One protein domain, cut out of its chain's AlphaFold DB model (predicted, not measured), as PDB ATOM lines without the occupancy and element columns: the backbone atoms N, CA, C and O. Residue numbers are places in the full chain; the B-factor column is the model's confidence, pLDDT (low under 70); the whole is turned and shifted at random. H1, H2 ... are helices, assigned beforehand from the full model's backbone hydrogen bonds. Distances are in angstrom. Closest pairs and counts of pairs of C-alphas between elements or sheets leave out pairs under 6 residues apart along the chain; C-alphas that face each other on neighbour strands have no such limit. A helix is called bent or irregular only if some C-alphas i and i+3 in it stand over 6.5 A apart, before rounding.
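Overview. This is residues 152 to 194 of the 196 residues of the protein "ATP synthase subunit b" of Nitrospiraceae bacterium (UniProt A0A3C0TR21). Two helices make a wide, open V with unequal arms: the long H1 is one arm, the shorter H2 is the other, and residues 176 and 177 form the corner between them. The arms do not fold back on each other, and the space between them is empty. The printed part has 43 residues, with two named helices in the order H1, H2 and no named strand; the class is all helix. The whole is extended, with a radius of gyration of the C-alphas of 15.4 A, and flat, its C-alphas spanning 43 by 27 by 6 A.

Along the chain. H1, the longest helix, holds residues 152 to 175 and measures 34.2 A from first to last C-alpha. It begins with C-alpha 152 at (-4.856, -33.231, 10.581) and ends with C-alpha 175 at (-38.123, -25.448, 12.852), with x falling along it. H2 holds residues 178 to 193 and measures 22.6 A, ending with C-alpha 193 at (-35.552, -11.221, -10.870).

Arrangement. H1 and H2 are apart, with no C-alpha of the one within 8 A of the other. A tight link of 2 residues, Met 176 and Asp 177, joins them. The N-to-C direction of H1 is (-0.99, 0.11, 0.05), and that of H2 is (0.48, 0.42, -0.77). In H1 and H2 every O i to N i+4 pair is within hydrogen-bond range. Neither helix is bent.

Size, cuts and confidence. The two C-alphas farthest apart are those of Ala 152 and Gly 193, at 43.4 A. Residues 152 to 194 stand free: no C-alpha 8 or more residues away along the chain comes within 10 A. The printed part has no cut and no long link. The mean pLDDT of the printed part is 84.5, with 92 for H1 and 76 for H2; residues 193 and 194 are under 70.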
ATOM      1  N   ALA A 152      -3.875 -32.807   9.584       96.06
ATOM      2  CA  ALA A 152      -4.856 -33.231  10.581       96.06
ATOM      3  C   ALA A 152      -5.787 -32.081  11.000       96.06
ATOM      4  O   ALA A 152      -7.000 -32.268  11.069       96.06
ATOM      5  N   LYS A 153      -5.248 -30.871  11.209       96.38
ATOM      6  CA  LYS A 153      -6.061 -29.671  11.476       96.38
ATOM      7  C   LYS A 153      -7.008 -29.357  10.325       96.38
ATOM      8  O   LYS A 153      -8.182 -29.077  10.560       96.38
ATOM      9  N   THR A 154      -6.509 -29.412   9.092       96.44
ATOM     10  CA  THR A 154      -7.320 -29.147   7.898       96.44
ATOM     11  C   THR A 154      -8.445 -30.173   7.773       96.44
ATOM     12  O   THR A 154      -9.599 -29.793   7.585       96.44
ATOM     13  N   ALA A 155      -8.138 -31.461   7.955       96.19
ATOM     14  CA  ALA A 155      -9.129 -32.534   7.942       96.19
ATOM     15  C   ALA A 155     -10.201 -32.339   9.027       96.19
ATOM     16  O   ALA A 155     -11.391 -32.390   8.721       96.19
ATOM     17  N   LEU A 156      -9.792 -32.014  10.259       95.94
ATOM     18  CA  LEU A 156     -10.713 -31.756  11.368       95.94
ATOM     19  C   LEU A 156     -11.605 -30.532  11.106       95.94
ATOM     20  O   LEU A 156     -12.792 -30.557  11.414       95.94
ATOM     21  N   SER A 157     -11.060 -29.467  10.511       94.94
ATOM     22  CA  SER A 157     -11.834 -28.274  10.146       94.94
ATOM     23  C   SER A 157     -12.898 -28.582   9.091       94.94
ATOM     24  O   SER A 157     -14.004 -28.041   9.155       94.94
ATOM     25  N   VAL A 158     -12.574 -29.436   8.114       96.38
ATOM     26  CA  VAL A 158     -13.525 -29.886   7.089       96.38
ATOM     27  C   VAL A 158     -14.624 -30.736   7.725       96.38
ATOM     28  O   VAL A 158     -15.802 -30.467   7.500       96.38
ATOM     29  N   GLU A 159     -14.260 -31.704   8.566       95.31
ATOM     30  CA  GLU A 159     -15.215 -32.571   9.263       95.31
ATOM     31  C   GLU A 159     -16.148 -31.775  10.189       95.31
ATOM     32  O   GLU A 159     -17.366 -31.945  10.139       95.31
ATOM     33  N   ALA A 160     -15.608 -30.823  10.955       95.44
ATOM     34  CA  ALA A 160     -16.398 -29.935  11.804       95.44
ATOM     35  C   ALA A 160     -17.365 -29.057  10.990       95.44
ATOM     36  O   ALA A 160     -18.503 -28.844  11.409       95.44
ATOM     37  N   SER A 161     -16.938 -28.571   9.819       95.38
ATOM     38  CA  SER A 161     -17.796 -27.781   8.925       95.38
ATOM     39  C   SER A 161     -18.948 -28.617   8.366       95.38
ATOM     40  O   SER A 161     -20.083 -28.147   8.334       95.38
ATOM     41  N   LEU A 162     -18.678 -29.865   7.972       94.81
ATOM     42  CA  LEU A 162     -19.705 -30.797   7.505       94.81
ATOM     43  C   LEU A 162     -20.713 -31.127   8.612       94.81
ATOM     44  O   LEU A 162     -21.914 -31.077   8.366       94.81
ATOM     45  N   LEU A 163     -20.244 -31.385   9.837       93.88
ATOM     46  CA  LEU A 163     -21.115 -31.659  10.984       93.88
ATOM     47  C   LEU A 163     -21.980 -30.442  11.355       93.88
ATOM     48  O   LEU A 163     -23.152 -30.587  11.695       93.88
ATOM     49  N   ALA A 164     -21.421 -29.232  11.266       93.69
ATOM     50  CA  ALA A 164     -22.169 -27.999  11.493       93.69
ATOM     51  C   ALA A 164     -23.257 -27.777  10.428       93.69
ATOM     52  O   ALA A 164     -24.359 -27.350  10.775       93.69
ATOM     53  N   ILE A 165     -22.970 -28.085   9.156       93.94
ATOM     54  CA  ILE A 165     -23.960 -28.042   8.070       93.94
ATOM     55  C   ILE A 165     -25.066 -29.072   8.320       93.94
ATOM     56  O   ILE A 165     -26.235 -28.707   8.253       93.94
ATOM     57  N   ASP A 166     -24.723 -30.312   8.673       93.31
ATOM     58  CA  ASP A 166     -25.698 -31.372   8.966       93.31
ATOM     59  C   ASP A 166     -26.619 -31.000  10.144       93.31
ATOM     60  O   ASP A 166     -27.847 -31.084  10.049       93.31
ATOM     61  N   LEU A 167     -26.053 -30.456  11.228       91.94
ATOM     62  CA  LEU A 167     -26.826 -29.964  12.372       91.94
ATOM     63  C   LEU A 167     -27.722 -28.772  11.997       91.94
ATOM     64  O   LEU A 167     -28.863 -28.679  12.464       91.94
ATOM     65  N   ALA A 168     -27.222 -27.854  11.165       90.25
ATOM     66  CA  ALA A 168     -28.002 -26.729  10.665       90.25
ATOM     67  C   ALA A 168     -29.155 -27.205   9.771       90.25
ATOM     68  O   ALA A 168     -30.279 -26.740   9.945       90.25
ATOM     69  N   GLU A 169     -28.923 -28.168   8.874       89.00
ATOM     70  CA  GLU A 169     -29.967 -28.791   8.058       89.00
ATOM     71  C   GLU A 169     -31.029 -29.483   8.916       89.00
ATOM     72  O   GLU A 169     -32.225 -29.291   8.678       89.00
ATOM     73  N   GLY A 170     -30.614 -30.253   9.927       89.69
ATOM     74  CA  GLY A 170     -31.519 -30.891  10.883       89.69
ATOM     75  C   GLY A 170     -32.372 -29.868  11.638       89.69
ATOM     76  O   GLY A 170     -33.597 -29.977  11.665       89.69
ATOM     77  N   THR A 171     -31.740 -28.813  12.160       87.88
ATOM     78  CA  THR A 171     -32.428 -27.737  12.894       87.88
ATOM     79  C   THR A 171     -33.394 -26.953  11.999       87.88
ATOM     80  O   THR A 171     -34.499 -26.620  12.430       87.88
ATOM     81  N   ILE A 172     -33.002 -26.649  10.754       84.44
ATOM     82  CA  ILE A 172     -33.864 -25.965   9.779       84.44
ATOM     83  C   ILE A 172     -35.069 -26.845   9.448       84.44
ATOM     84  O   ILE A 172     -36.191 -26.354   9.501       84.44
ATOM     85  N   LYS A 173     -34.872 -28.142   9.170       84.12
ATOM     86  CA  LYS A 173     -35.974 -29.083   8.901       84.12
ATOM     87  C   LYS A 173     -36.965 -29.166  10.065       84.12
ATOM     88  O   LYS A 173     -38.163 -29.242   9.816       84.12
ATOM     89  N   GLU A 174     -36.485 -29.133  11.307       85.12
ATOM     90  CA  GLU A 174     -37.332 -29.234  12.501       85.12
ATOM     91  C   GLU A 174     -38.106 -27.937  12.809       85.12
ATOM     92  O   GLU A 174     -39.235 -27.994  13.296       85.12
ATOM     93  N   LYS A 175     -37.534 -26.760  12.510       79.81
ATOM     94  CA  LYS A 175     -38.123 -25.448  12.852       79.81
ATOM     95  C   LYS A 175     -38.831 -24.717  11.703       79.81
ATOM     96  O   LYS A 175     -39.359 -23.631  11.936       79.81
ATOM     97  N   MET A 176     -38.836 -25.252  10.483       75.06
ATOM     98  CA  MET A 176     -39.413 -24.571   9.316       75.06
ATOM     99  C   MET A 176     -40.953 -24.552   9.354       75.06
ATOM    100  O   MET A 176     -41.596 -25.599   9.313       75.06
ATOM    101  N   ASP A 177     -41.548 -23.354   9.361       77.81
ATOM    102  CA  ASP A 177     -43.003 -23.137   9.264       77.81
ATOM    103  C   ASP A 177     -43.421 -22.684   7.843       77.81
ATOM    104  O   ASP A 177     -42.602 -22.234   7.035       77.81
ATOM    105  N   LYS A 178     -44.720 -22.757   7.514       73.12
ATOM    106  CA  LYS A 178     -45.276 -22.352   6.205       73.12
ATOM    107  C   LYS A 178     -44.940 -20.904   5.830       73.12
ATOM    108  O   LYS A 178     -44.687 -20.629   4.659       73.12
ATOM    109  N   LYS A 179     -44.882 -19.993   6.810       74.62
ATOM    110  CA  LYS A 179     -44.485 -18.587   6.596       74.62
ATOM    111  C   LYS A 179     -43.026 -18.432   6.160       74.62
ATOM    112  O   LYS A 179     -42.730 -17.557   5.348       74.62
ATOM    113  N   ASP A 180     -42.121 -19.263   6.674       75.12
ATOM    114  CA  ASP A 180     -40.714 -19.227   6.273       75.12
ATOM    115  C   ASP A 180     -40.528 -19.760   4.851       75.12
ATOM    116  O   ASP A 180     -39.747 -19.198   4.084       75.12
ATOM    117  N   HIS A 181     -41.310 -20.766   4.452       72.75
ATOM    118  CA  HIS A 181     -41.291 -21.289   3.086       72.75
ATOM    119  C   HIS A 181     -41.751 -20.245   2.049       72.75
ATOM    120  O   HIS A 181     -41.103 -20.059   1.018       72.75
ATOM    121  N   GLU A 182     -42.830 -19.506   2.341       77.06
ATOM    122  CA  GLU A 182     -43.306 -18.403   1.490       77.06
ATOM    123  C   GLU A 182     -42.292 -17.250   1.403       77.06
ATOM    124  O   GLU A 182     -42.093 -16.678   0.327       77.06
ATOM    125  N   ARG A 183     -41.608 -16.928   2.512       80.06
ATOM    126  CA  ARG A 183     -40.544 -15.913   2.541       80.06
ATOM    127  C   ARG A 183     -39.356 -16.308   1.662       80.06
ATOM    128  O   ARG A 183     -38.922 -15.494   0.852       80.06
ATOM    129  N   ILE A 184     -38.884 -17.552   1.760       81.00
ATOM    130  CA  ILE A 184     -37.779 -18.066   0.930       81.00
ATOM    131  C   ILE A 184     -38.156 -18.042  -0.559       81.00
ATOM    132  O   ILE A 184     -37.349 -17.633  -1.391       81.00
ATOM    133  N   MET A 185     -39.394 -18.412  -0.907       76.56
ATOM    134  CA  MET A 185     -39.900 -18.326  -2.285       76.56
ATOM    135  C   MET A 185     -39.899 -16.887  -2.814       76.56
ATOM    136  O   MET A 185     -39.464 -16.637  -3.940       76.56
ATOM    137  N   LYS A 186     -40.332 -15.921  -1.999       78.81
ATOM    138  CA  LYS A 186     -40.325 -14.498  -2.359       78.81
ATOM    139  C   LYS A 186     -38.901 -13.944  -2.529       78.81
ATOM    140  O   LYS A 186     -38.647 -13.196  -3.478       78.81
ATOM    141  N   ASP A 187     -37.971 -14.331  -1.660       80.56
ATOM    142  CA  ASP A 187     -36.562 -13.925  -1.741       80.56
ATOM    143  C   ASP A 187     -35.855 -14.552  -2.956       80.56
ATOM    144  O   ASP A 187     -35.096 -13.872  -3.644       80.56
ATOM    145  N   TYR A 188     -36.167 -15.803  -3.312       79.75
ATOM    146  CA  TYR A 188     -35.644 -16.434  -4.529       79.75
ATOM    147  C   TYR A 188     -36.146 -15.732  -5.800       79.75
ATOM    148  O   TYR A 188     -35.364 -15.429  -6.703       79.75
ATOM    149  N   ILE A 189     -37.441 -15.405  -5.856       80.38
ATOM    150  CA  ILE A 189     -38.042 -14.697  -6.998       80.38
ATOM    151  C   ILE A 189     -37.458 -13.283  -7.143       80.38
ATOM    152  O   ILE A 189     -37.177 -12.850  -8.260       80.38
ATOM    153  N   SER A 190     -37.221 -12.571  -6.039       77.81
ATOM    154  CA  SER A 190     -36.606 -11.236  -6.078       77.81
ATOM    155  C   SER A 190     -35.100 -11.266  -6.378       77.81
ATOM    156  O   SER A 190     -34.616 -10.417  -7.124       77.81
ATOM    157  N   GLY A 191     -34.362 -12.269  -5.891       73.06
ATOM    158  CA  GLY A 191     -32.930 -12.440  -6.158       73.06
ATOM    159  C   GLY A 191     -32.608 -12.904  -7.583       73.06
ATOM    160  O   GLY A 191     -31.601 -12.490  -8.157       73.06
ATOM    161  N   VAL A 192     -33.478 -13.719  -8.191       71.50
ATOM    162  CA  VAL A 192     -33.354 -14.138  -9.601       71.50
ATOM    163  C   VAL A 192     -33.948 -13.088 -10.552       71.50
ATOM    164  O   VAL A 192     -33.433 -12.900 -11.652       71.50
ATOM    165  N   GLY A 193     -34.968 -12.339 -10.118       61.28
ATOM    166  CA  GLY A 193     -35.552 -11.221 -10.870       61.28
ATOM    167  C   GLY A 193     -34.743  -9.915 -10.836       61.28
ATOM    168  O   GLY A 193     -35.041  -9.005 -11.606       61.28
ATOM    169  N   GLY A 194     -33.727  -9.816  -9.972       58.66
ATOM    170  CA  GLY A 194     -32.941  -8.602  -9.716       58.66
ATOM    171  C   GLY A 194     -31.596  -8.487 -10.445       58.66
ATOM    172  O   GLY A 194     -30.847  -7.558 -10.164       58.66
TER     173      GLY A 194